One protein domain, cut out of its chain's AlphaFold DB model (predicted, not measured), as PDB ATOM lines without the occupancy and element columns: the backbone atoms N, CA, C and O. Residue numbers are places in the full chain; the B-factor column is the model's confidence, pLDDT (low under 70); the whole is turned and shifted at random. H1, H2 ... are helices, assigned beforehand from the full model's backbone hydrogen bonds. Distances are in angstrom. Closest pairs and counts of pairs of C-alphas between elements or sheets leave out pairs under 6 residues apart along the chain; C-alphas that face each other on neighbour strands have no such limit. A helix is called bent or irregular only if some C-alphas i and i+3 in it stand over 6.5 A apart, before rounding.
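This is residues 2 to 80 of the 322 residues of the protein "Hypothetical protein" of Cyclophora tenuis (UniProt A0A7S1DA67). A small assembly of short helices is built round one longer helix, H4: H6 crosses H4, H3 packs on the first part of H4 and on H6, and H5 meets the last residues of H4. H2 packs on H5 at the end of the model away from H3 and H6, H1 lies at the margin near H5, and a long stretch without a named element, residues 14 to 25, leads from H2 back to H3. The printed part has 79 residues with six named helices, H1 to H6 in order along the chain, and no named strand, and its class is all helix. The whole is compact, with a radius of gyration of the C-alphas of 12.3 A, and the C-alphas span 34 by 30 by 19 A along their three main axes.

The longest helix is H4, residues 37 to 51, which measures 18.2 A from first to last C-alpha; it begins with C-alpha 37 at (-75.061, 70.376, 155.614) and ends with C-alpha 51 at (-67.580, 62.019, 169.946). H4 is irregular, with C-alphas 47 and 50 standing 7.6 A apart. H5, residues 62 to 71, is 11.2 A long and is irregular too, with C-alphas 64 and 67 standing 8.8 A apart. H6, residues 73 to 79, is 10.9 A long; it is neither bent nor irregular, but only just: C-alphas 74 and 77 are 6.1 A apart. H3 takes residues 26 to 29, H2 residues 8 to 13 with a length of 10.1 A, and H1 residues 2 to 5, beginning with C-alpha 2 at (-66.529, 79.714, 179.481).

H4 is the hub and touches three helices, H3, H5 and H6. H4 and H6 touch, closest at the C-alphas of Cys 44 and Cys 75, 5.7 A apart, and their lines are about perpendicular at 71 degrees, only just past steep. H3 touches H4 along residues 37 to 43 of H4 alone, and the closest C-alphas are those of Ile 29 and Cys 40, 5.6 A apart. H3 and H6 only just touch, with 3 pairs of C-alphas within 8 A, the closest being those of Asp 27 and Pro 74 at 5.5 A. H4 and H5 form a helical hairpin at a shallow tilt of 29 degrees, opposite ways; H4 touches H5 with residues 48 to 51 alone, and the closest C-alphas, those of Cys 51 and Leu 62, are 5.1 A apart. H5 touches H2 at a steep tilt of 57 degrees, opposite ways, and the closest C-alphas are those of Ala 8 and Val 67, 6.0 A apart. H1 and H5 are close but not clearly touching, with the C-alphas of Leu 5 and Val 67 at 7.5 A. H2 and H4 are apart, and so are H3 and H5. Of the O i to N i+4 pairs, 7 of 11 in H4 and 4 of 6 in H5 are within hydrogen-bond range, but 0 of 2 in H2 and 0 of 3 in H6, where 3 of 3 and 4 of 4 O i to N i+3 pairs are; H1 and H3 are too short for an O i to N i+4 pair.

The two C-alphas farthest apart in the domain, those of Ser 15 and Phe 33, are 36.4 A apart. The printed part, residues 2 to 80, has no cut. The link from H2 to H3, 12 residues, is long; those from H1 to H2 and from H5 to H6 are tight, and those from H3 to H4 and from H4 to H5 are short. The mean pLDDT of the printed part is 83.4, and residues 2 to 6, residues 56 to 58 and residue 80 are under 70.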
ATOM      1  N   LEU A   2     -66.846  79.064 180.772       46.19
ATOM      2  CA  LEU A   2     -66.529  79.714 179.481       46.19
ATOM      3  C   LEU A   2     -65.031  80.017 179.262       46.19
ATOM      4  O   LEU A   2     -64.484  79.631 178.241       46.19
ATOM      5  N   THR A   3     -64.319  80.558 180.259       53.66
ATOM      6  CA  THR A   3     -62.866  80.832 180.156       53.66
ATOM      7  C   THR A   3     -62.009  79.586 179.894       53.66
ATOM      8  O   THR A   3     -60.888  79.708 179.421       53.66
ATOM      9  N   CYS A   4     -62.497  78.379 180.204       60.72
ATOM     10  CA  CYS A   4     -61.770  77.139 179.920       60.72
ATOM     11  C   CYS A   4     -61.944  76.672 178.466       60.72
ATOM     12  O   CYS A   4     -61.089  75.934 177.977       60.72
ATOM     13  N   LEU A   5     -63.019  77.087 177.783       64.56
ATOM     14  CA  LEU A   5     -63.287  76.713 176.391       64.56
ATOM     15  C   LEU A   5     -62.361  77.449 175.418       64.56
ATOM     16  O   LEU A   5     -61.905  76.845 174.453       64.56
ATOM     17  N   ASP A   6     -61.956  78.681 175.734       69.19
ATOM     18  CA  ASP A   6     -60.992  79.446 174.926       69.19
ATOM     19  C   ASP A   6     -59.612  78.768 174.829       69.19
ATOM     20  O   ASP A   6     -58.859  78.979 173.880       69.19
ATOM     21  N   TYR A   7     -59.274  77.909 175.798       76.75
ATOM     22  CA  TYR A   7     -58.044  77.109 175.793       76.75
ATOM     23  C   TYR A   7     -58.224  75.726 175.164       76.75
ATOM     24  O   TYR A   7     -57.266  74.946 175.134       76.75
ATOM     25  N   ALA A   8     -59.411  75.393 174.647       75.69
ATOM     26  CA  ALA A   8     -59.639  74.121 173.978       75.69
ATOM     27  C   ALA A   8     -58.616  73.861 172.856       75.69
ATOM     28  O   ALA A   8     -58.060  72.761 172.850       75.69
ATOM     29  N   PRO A   9     -58.234  74.832 171.993       79.62
ATOM     30  CA  PRO A   9     -57.228  74.602 170.948       79.62
ATOM     31  C   PRO A   9     -55.867  74.137 171.481       79.62
ATOM     32  O   PRO A   9     -55.131  73.429 170.792       79.62
ATOM     33  N   CYS A  10     -55.517  74.470 172.729       80.00
ATOM     34  CA  CYS A  10     -54.283  73.997 173.356       80.00
ATOM     35  C   CYS A  10     -54.297  72.484 173.640       80.00
ATOM     36  O   CYS A  10     -53.228  71.896 173.811       80.00
ATOM     37  N   GLN A  11     -55.462  71.824 173.643       75.38
ATOM     38  CA  GLN A  11     -55.557  70.362 173.748       75.38
ATOM     39  C   GLN A  11     -54.894  69.654 172.560       75.38
ATOM     40  O   GLN A  11     -54.369  68.556 172.736       75.38
ATOM     41  N   ASN A  12     -54.800  70.312 171.398       77.75
ATOM     42  CA  ASN A  12     -54.109  69.787 170.214       77.75
ATOM     43  C   ASN A  12     -52.611  69.565 170.435       77.75
ATOM     44  O   ASN A  12     -51.972  68.832 169.685       77.75
ATOM     45  N   LEU A  13     -52.031  70.195 171.461       79.75
ATOM     46  CA  LEU A  13     -50.619  70.035 171.809       79.75
ATOM     47  C   LEU A  13     -50.353  68.761 172.622       79.75
ATOM     48  O   LEU A  13     -49.194  68.413 172.860       79.75
ATOM     49  N   ARG A  14     -51.397  68.049 173.062       80.12
ATOM     50  CA  ARG A  14     -51.239  66.770 173.753       80.12
ATOM     51  C   ARG A  14     -50.871  65.699 172.735       80.12
ATOM     52  O   ARG A  14     -51.632  65.398 171.825       80.12
ATOM     53  N   SER A  15     -49.730  65.049 172.940       80.06
ATOM     54  CA  SER A  15     -49.257  63.954 172.078       80.06
ATOM     55  C   SER A  15     -50.183  62.731 172.060       80.06
ATOM     56  O   SER A  15     -50.034  61.868 171.201       80.06
ATOM     57  N   ASN A  16     -51.123  62.647 173.007       79.00
ATOM     58  CA  ASN A  16     -52.122  61.592 173.108       79.00
ATOM     59  C   ASN A  16     -53.549  62.048 172.752       79.00
ATOM     60  O   ASN A  16     -54.480  61.274 172.974       79.00
ATOM     61  N   ALA A  17     -53.740  63.275 172.249       77.81
ATOM     62  CA  ALA A  17     -55.047  63.709 171.764       77.81
ATOM     63  C   ALA A  17     -55.440  62.854 170.556       77.81
ATOM     64  O   ALA A  17     -54.713  62.781 169.565       77.81
ATOM     65  N   ARG A  18     -56.580  62.167 170.662       81.31
ATOM     66  CA  ARG A  18     -57.106  61.335 169.569       81.31
ATOM     67  C   ARG A  18     -57.901  62.159 168.559       81.31
ATOM     68  O   ARG A  18     -58.098  61.700 167.443       81.31
ATOM     69  N   ILE A  19     -58.331  63.346 168.978       88.56
ATOM     70  CA  ILE A  19     -59.182  64.275 168.243       88.56
ATOM     71  C   ILE A  19     -58.547  65.650 168.359       88.56
ATOM     72  O   ILE A  19     -58.170  66.067 169.464       88.56
ATOM     73  N   LYS A  20     -58.439  66.345 167.232       90.50
ATOM     74  CA  LYS A  20     -58.101  67.764 167.249       90.50
ATOM     75  C   LYS A  20     -59.306  68.553 167.751       90.50
ATOM     76  O   LYS A  20     -60.386  68.007 167.913       90.50
ATOM     77  N   THR A  21     -59.137  69.825 168.055       90.31
ATOM     78  CA  THR A  21     -60.277  70.722 168.205       90.31
ATOM     79  C   THR A  21     -60.881  71.024 166.853       90.31
ATOM     80  O   THR A  21     -60.151  71.128 165.865       90.31
ATOM     81  N   ALA A  22     -62.186  71.248 166.853       92.56
ATOM     82  CA  ALA A  22     -62.914  71.709 165.695       92.56
ATOM     83  C   ALA A  22     -62.290  72.979 165.088       92.56
ATOM     84  O   ALA A  22     -61.684  73.785 165.812       92.56
ATOM     85  N   PRO A  23     -62.456  73.174 163.769       92.44
ATOM     86  CA  PRO A  23     -62.223  74.459 163.125       92.44
ATOM     87  C   PRO A  23     -63.002  75.583 163.817       92.44
ATOM     88  O   PRO A  23     -64.096  75.372 164.339       92.44
ATOM     89  N   THR A  24     -62.439  76.791 163.827       90.38
ATOM     90  CA  THR A  24     -63.059  77.960 164.480       90.38
ATOM     91  C   THR A  24     -64.301  78.478 163.763       90.38
ATOM     92  O   THR A  24     -64.982  79.322 164.319       90.38
ATOM     93  N   ASP A  25     -64.534  78.025 162.535       93.25
ATOM     94  CA  ASP A  25     -65.684  78.319 161.679       93.25
ATOM     95  C   ASP A  25     -66.691  77.157 161.635       93.25
ATOM     96  O   ASP A  25     -67.613  77.165 160.821       93.25
ATOM     97  N   LEU A  26     -66.531  76.132 162.488       92.69
ATOM     98  CA  LEU A  26     -67.442  74.986 162.512       92.69
ATOM     99  C   LEU A  26     -68.883  75.406 162.835       92.69
ATOM    100  O   LEU A  26     -69.818  74.820 162.305       92.69
ATOM    101  N   ASP A  27     -69.070  76.417 163.675       87.75
ATOM    102  CA  ASP A  27     -70.368  77.014 163.993       87.75
ATOM    103  C   ASP A  27     -71.042  77.648 162.769       87.75
ATOM    104  O   ASP A  27     -72.243  77.468 162.578       87.75
ATOM    105  N   GLU A  28     -70.283  78.328 161.907       91.12
ATOM    106  CA  GLU A  28     -70.786  78.884 160.645       91.12
ATOM    107  C   GLU A  28     -71.081  77.774 159.624       91.12
ATOM    108  O   GLU A  28     -72.144  77.771 158.995       91.12
ATOM    109  N   ILE A  29     -70.175  76.796 159.493       93.69
ATOM    110  CA  ILE A  29     -70.313  75.655 158.573       93.69
ATOM    111  C   ILE A  29     -71.534  74.801 158.936       93.69
ATOM    112  O   ILE A  29     -72.304  74.423 158.051       93.69
ATOM    113  N   CYS A  30     -71.702  74.504 160.226       90.81
ATOM    114  CA  CYS A  30     -72.762  73.659 160.771       90.81
ATOM    115  C   CYS A  30     -74.002  74.434 161.219       90.81
ATOM    116  O   CYS A  30     -74.893  73.846 161.841       90.81
ATOM    117  N   ASN A  31     -74.084  75.729 160.902       85.19
ATOM    118  CA  ASN A  31     -75.256  76.533 161.206       85.19
ATOM    119  C   ASN A  31     -76.490  75.940 160.496       85.19
ATOM    120  O   ASN A  31     -76.471  75.807 159.269       85.19
ATOM    121  N   PRO A  32     -77.584  75.624 161.208       78.00
ATOM    122  CA  PRO A  32     -78.754  74.994 160.596       78.00
ATOM    123  C   PRO A  32     -79.488  75.900 159.591       78.00
ATOM    124  O   PRO A  32     -80.208  75.401 158.728       78.00
ATOM    125  N   PHE A  33     -79.305  77.222 159.671       79.94
ATOM    126  CA  PHE A  33     -79.993  78.202 158.827       79.94
ATOM    127  C   PHE A  33     -79.164  78.660 157.626       79.94
ATOM    128  O   PHE A  33     -79.717  78.927 156.558       79.94
ATOM    129  N   THR A  34     -77.849  78.801 157.800       84.88
ATOM    130  CA  THR A  34     -76.953  79.386 156.786       84.88
ATOM    131  C   THR A  34     -75.858  78.442 156.308       84.88
ATOM    132  O   THR A  34     -75.240  78.712 155.277       84.88
ATOM    133  N   GLY A  35     -75.599  77.371 157.055       86.38
ATOM    134  CA  GLY A  35     -74.525  76.427 156.801       86.38
ATOM    135  C   GLY A  35     -74.819  75.476 155.642       86.38
ATOM    136  O   GLY A  35     -75.953  75.327 155.180       86.38
ATOM    137  N   ASN A  36     -73.769  74.813 155.162       92.06
ATOM    138  CA  ASN A  36     -73.894  73.738 154.185       92.06
ATOM    139  C   ASN A  36     -73.825  72.402 154.925       92.06
ATOM    140  O   ASN A  36     -72.767  72.029 155.430       92.06
ATOM    141  N   ARG A  37     -74.947  71.675 154.945       88.88
ATOM    142  CA  ARG A  37     -75.061  70.376 155.614       88.88
ATOM    143  C   ARG A  37     -73.987  69.382 155.165       88.88
ATOM    144  O   ARG A  37     -73.383  68.758 156.026       88.88
ATOM    145  N   ASP A  38     -73.707  69.285 153.866       93.00
ATOM    146  CA  ASP A  38     -72.705  68.348 153.339       93.00
ATOM    147  C   ASP A  38     -71.298  68.715 153.837       93.00
ATOM    148  O   ASP A  38     -70.509  67.846 154.201       93.00
ATOM    149  N   SER A  39     -70.987  70.016 153.902       94.00
ATOM    150  CA  SER A  39     -69.709  70.501 154.440       94.00
ATOM    151  C   SER A  39     -69.600  70.274 155.945       94.00
ATOM    152  O   SER A  39     -68.537  69.901 156.430       94.00
ATOM    153  N   CYS A  40     -70.693  70.471 156.684       93.25
ATOM    154  CA  CYS A  40     -70.747  70.128 158.098       93.25
ATOM    155  C   CYS A  40     -70.518  68.624 158.295       93.25
ATOM    156  O   CYS A  40     -69.659  68.240 159.081       93.25
ATOM    157  N   GLU A  41     -71.209  67.772 157.534       92.88
ATOM    158  CA  GLU A  41     -71.064  66.315 157.601       92.88
ATOM    159  C   GLU A  41     -69.628  65.862 157.347       92.88
ATOM    160  O   GLU A  41     -69.097  65.079 158.132       92.88
ATOM    161  N   GLU A  42     -68.972  66.425 156.333       93.81
ATOM    162  CA  GLU A  42     -67.563  66.164 156.034       93.81
ATOM    163  C   GLU A  42     -66.651  66.500 157.229       93.81
ATOM    164  O   GLU A  42     -65.890  65.646 157.692       93.81
ATOM    165  N   VAL A  43     -66.763  67.707 157.800       93.12
ATOM    166  CA  VAL A  43     -65.910  68.124 158.933       93.12
ATOM    167  C   VAL A  43     -66.199  67.303 160.195       93.12
ATOM    168  O   VAL A  43     -65.289  66.969 160.964       93.12
ATOM    169  N   CYS A  44     -67.464  66.968 160.419       92.69
ATOM    170  CA  CYS A  44     -67.916  66.277 161.614       92.69
ATOM    171  C   CYS A  44     -67.632  64.776 161.582       92.69
ATOM    172  O   CYS A  44     -67.311  64.222 162.631       92.69
ATOM    173  N   GLN A  45     -67.705  64.108 160.428       90.56
ATOM    174  CA  GLN A  45     -67.423  62.674 160.320       90.56
ATOM    175  C   GLN A  45     -65.927  62.362 160.403       90.56
ATOM    176  O   GLN A  45     -65.553  61.396 161.072       90.56
ATOM    177  N   ASP A  46     -65.078  63.183 159.781       87.12
ATOM    178  CA  ASP A  46     -63.647  62.886 159.657       87.12
ATOM    179  C   ASP A  46     -62.903  62.940 160.997       87.12
ATOM    180  O   ASP A  46     -62.120  62.043 161.321       87.12
ATOM    181  N   GLU A  47     -63.140  63.988 161.790       85.56
ATOM    182  CA  GLU A  47     -62.382  64.221 163.025       85.56
ATOM    183  C   GLU A  47     -63.251  64.153 164.293       85.56
ATOM    184  O   GLU A  47     -62.768  63.705 165.336       85.56
ATOM    185  N   GLY A  48     -64.529  64.540 164.210       88.19
ATOM    186  CA  GLY A  48     -65.452  64.600 165.351       88.19
ATOM    187  C   GLY A  48     -66.344  63.369 165.542       88.19
ATOM    188  O   GLY A  48     -66.953  63.225 166.601       88.19
ATOM    189  N   GLY A  49     -66.422  62.458 164.565       88.81
ATOM    190  CA  GLY A  49     -67.475  61.438 164.504       88.81
ATOM    191  C   GLY A  49     -67.489  60.492 165.705       88.81
ATOM    192  O   GLY A  49     -68.546  60.088 166.181       88.81
ATOM    193  N   CYS A  50     -66.318  60.213 166.282       90.31
ATOM    194  CA  CYS A  50     -66.217  59.366 167.468       90.31
ATOM    195  C   CYS A  50     -66.806  60.009 168.739       90.31
ATOM    196  O   CYS A  50     -67.030  59.304 169.726       90.31
ATOM    197  N   CYS A  51     -67.013  61.333 168.778       89.50
ATOM    198  CA  CYS A  51     -67.580  62.019 169.946       89.50
ATOM    199  C   CYS A  51     -69.049  61.653 170.163       89.50
ATOM    200  O   CYS A  51     -69.525  61.690 171.298       89.50
ATOM    201  N   TRP A  52     -69.722  61.257 169.084       83.75
ATOM    202  CA  TRP A  52     -71.158  61.002 169.015       83.75
ATOM    203  C   TRP A  52     -71.479  59.533 168.710       83.75
ATOM    204  O   TRP A  52     -72.630  59.187 168.475       83.75
ATOM    205  N   ASP A  53     -70.468  58.660 168.714       82.44
ATOM    206  CA  ASP A  53     -70.659  57.222 168.529       82.44
ATOM    207  C   ASP A  53     -71.400  56.637 169.747       82.44
ATOM    208  O   ASP A  53     -70.930  56.738 170.890       82.44
ATOM    209  N   GLU A  54     -72.558  56.020 169.495       78.19
ATOM    210  CA  GLU A  54     -73.399  55.351 170.499       78.19
ATOM    211  C   GLU A  54     -72.679  54.171 171.174       78.19
ATOM    212  O   GLU A  54     -73.051  53.725 172.265       78.19
ATOM    213  N   ASN A  55     -71.609  53.653 170.563       80.75
ATOM    214  CA  ASN A  55     -70.830  52.557 171.106       80.75
ATOM    215  C   ASN A  55     -69.860  53.030 172.203       80.75
ATOM    216  O   ASN A  55     -68.639  53.140 172.013       80.75
ATOM    217  N   LEU A  56     -70.415  53.227 173.403       69.75
ATOM    218  CA  LEU A  56     -69.694  53.589 174.629       69.75
ATOM    219  C   LEU A  56     -68.552  52.621 174.993       69.75
ATOM    220  O   LEU A  56     -67.632  53.000 175.715       69.75
ATOM    221  N   LEU A  57     -68.586  51.374 174.508       69.69
ATOM    222  CA  LEU A  57     -67.627  50.326 174.874       69.69
ATOM    223  C   LEU A  57     -66.394  50.242 173.960       69.69
ATOM    224  O   LEU A  57     -65.512  49.420 174.218       69.69
ATOM    225  N   GLY A  58     -66.275  51.079 172.925       67.94
ATOM    226  CA  GLY A  58     -65.065  51.053 172.092       67.94
ATOM    227  C   GLY A  58     -64.939  52.084 170.973       67.94
ATOM    228  O   GLY A  58     -63.834  52.234 170.450       67.94
ATOM    229  N   GLY A  59     -66.017  52.789 170.619       73.88
ATOM    230  CA  GLY A  59     -66.012  53.832 169.586       73.88
ATOM    231  C   GLY A  59     -66.002  55.245 170.162       73.88
ATOM    232  O   GLY A  59     -65.313  56.122 169.642       73.88
ATOM    233  N   ASN A  60     -66.674  55.439 171.300       83.12
ATOM    234  CA  ASN A  60     -66.822  56.755 171.899       83.12
ATOM    235  C   ASN A  60     -65.493  57.304 172.459       83.12
ATOM    236  O   ASN A  60     -64.827  56.694 173.302       83.12
ATOM    237  N   CYS A  61     -65.104  58.492 172.003       89.69
ATOM    238  CA  CYS A  61     -63.869  59.164 172.410       89.69
ATOM    239  C   CYS A  61     -64.090  60.342 173.381       89.69
ATOM    240  O   CYS A  61     -63.101  60.936 173.833       89.69
ATOM    241  N   LEU A  62     -65.345  60.621 173.761       87.69
ATOM    242  CA  LEU A  62     -65.779  61.695 174.663       87.69
ATOM    243  C   LEU A  62     -65.085  61.617 176.024       87.69
ATOM    244  O   LEU A  62     -64.572  62.617 176.510       87.69
ATOM    245  N   VAL A  63     -64.987  60.423 176.616       81.69
ATOM    246  CA  VAL A  63     -64.409  60.239 177.963       81.69
ATOM    247  C   VAL A  63     -62.955  60.722 178.035       81.69
ATOM    248  O   VAL A  63     -62.537  61.320 179.022       81.69
ATOM    249  N   ASN A  64     -62.176  60.488 176.976       83.94
ATOM    250  CA  ASN A  64     -60.745  60.800 176.956       83.94
ATOM    251  C   ASN A  64     -60.419  62.135 176.271       83.94
ATOM    252  O   ASN A  64     -59.303  62.634 176.424       83.94
ATOM    253  N   ASN A  65     -61.364  62.710 175.521       86.56
ATOM    254  CA  ASN A  65     -61.171  63.932 174.734       86.56
ATOM    255  C   ASN A  65     -62.322  64.927 174.938       86.56
ATOM    256  O   ASN A  65     -62.656  65.664 174.019       86.56
ATOM    257  N   PHE A  66     -62.918  64.956 176.134       86.25
ATOM    258  CA  PHE A  66     -64.120  65.740 176.442       86.25
ATOM    259  C   PHE A  66     -64.052  67.181 175.924       86.25
ATOM    260  O   PHE A  66     -64.948  67.628 175.223       86.25
ATOM    261  N   VAL A  67     -62.943  67.877 176.190       85.81
ATOM    262  CA  VAL A  67     -62.745  69.267 175.752       85.81
ATOM    263  C   VAL A  67     -62.695  69.388 174.224       85.81
ATOM    264  O   VAL A  67     -63.303  70.303 173.683       85.81
ATOM    265  N   SER A  68     -62.020  68.474 173.518       89.56
ATOM    266  CA  SER A  68     -62.016  68.476 172.047       89.56
ATOM    267  C   SER A  68     -63.407  68.162 171.498       89.56
ATOM    268  O   SER A  68     -63.880  68.859 170.610       89.56
ATOM    269  N   CYS A  69     -64.109  67.182 172.068       91.31
ATOM    270  CA  CYS A  69     -65.472  66.850 171.656       91.31
ATOM    271  C   CYS A  69     -66.458  68.001 171.872       91.31
ATOM    272  O   CYS A  69     -67.307  68.227 171.018       91.31
ATOM    273  N   LEU A  70     -66.300  68.784 172.944       87.75
ATOM    274  CA  LEU A  70     -67.096  69.995 173.152       87.75
ATOM    275  C   LEU A  70     -66.921  71.017 172.023       87.75
ATOM    276  O   LEU A  70     -67.876  71.704 171.686       87.75
ATOM    277  N   THR A  71     -65.738  71.107 171.403       91.06
ATOM    278  CA  THR A  71     -65.552  72.016 170.257       91.06
ATOM    279  C   THR A  71     -66.308  71.564 169.006       91.06
ATOM    280  O   THR A  71     -66.636  72.398 168.175       91.06
ATOM    281  N   TYR A  72     -66.653  70.275 168.901       92.31
ATOM    282  CA  TYR A  72     -67.509  69.740 167.837       92.31
ATOM    283  C   TYR A  72     -69.003  69.807 168.177       92.31
ATOM    284  O   TYR A  72     -69.800  69.232 167.447       92.31
ATOM    285  N   ALA A  73     -69.418  70.497 169.247       88.00
ATOM    286  CA  ALA A  73     -70.835  70.649 169.589       88.00
ATOM    287  C   ALA A  73     -71.729  71.112 168.413       88.00
ATOM    288  O   ALA A  73     -72.818  70.555 168.284       88.00
ATOM    289  N   PRO A  74     -71.294  72.014 167.501       89.56
ATOM    290  CA  PRO A  74     -72.102  72.383 166.335       89.56
ATOM    291  C   PRO A  74     -72.444  71.211 165.401       89.56
ATOM    292  O   PRO A  74     -73.478  71.245 164.742       89.56
ATOM    293  N   CYS A  75     -71.635  70.143 165.382       89.81
ATOM    294  CA  CYS A  75     -71.933  68.912 164.639       89.81
ATOM    295  C   CYS A  75     -73.171  68.176 165.139       89.81
ATOM    296  O   CYS A  75     -73.673  67.298 164.436       89.81
ATOM    297  N   GLY A  76     -73.657  68.518 166.337       80.00
ATOM    298  CA  GLY A  76     -74.929  68.030 166.848       80.00
ATOM    299  C   GLY A  76     -76.048  68.218 165.829       80.00
ATOM    300  O   GLY A  76     -76.864  67.317 165.695       80.00
ATOM    301  N   SER A  77     -76.007  69.279 165.009       79.19
ATOM    302  CA  SER A  77     -77.009  69.546 163.968       79.19
ATOM    303  C   SER A  77     -77.189  68.418 162.944       79.19
ATOM    304  O   SER A  77     -78.277  68.248 162.392       79.19
ATOM    305  N   LEU A  78     -76.167  67.590 162.719       80.81
ATOM    306  CA  LEU A  78     -76.240  66.445 161.806       80.81
ATOM    307  C   LEU A  78     -77.005  65.261 162.393       80.81
ATOM    308  O   LEU A  78     -77.628  64.508 161.647       80.81
ATOM    309  N   LEU A  79     -76.999  65.118 163.720       72.06
ATOM    310  CA  LEU A  79     -77.792  64.111 164.430       72.06
ATOM    311  C   LEU A  79     -79.296  64.447 164.388       72.06
ATOM    312  O   LEU A  79     -80.128  63.628 164.769       72.06
ATOM    313  N   LEU A  80     -79.645  65.636 163.888       64.88
ATOM    314  CA  LEU A  80     -80.987  66.217 163.894       64.88
ATOM    315  C   LEU A  80     -81.627  66.204 162.517       64.88
ATOM    316  O   LEU A  80     -82.283  67.160 162.110       64.88
TER     317      LEU A  80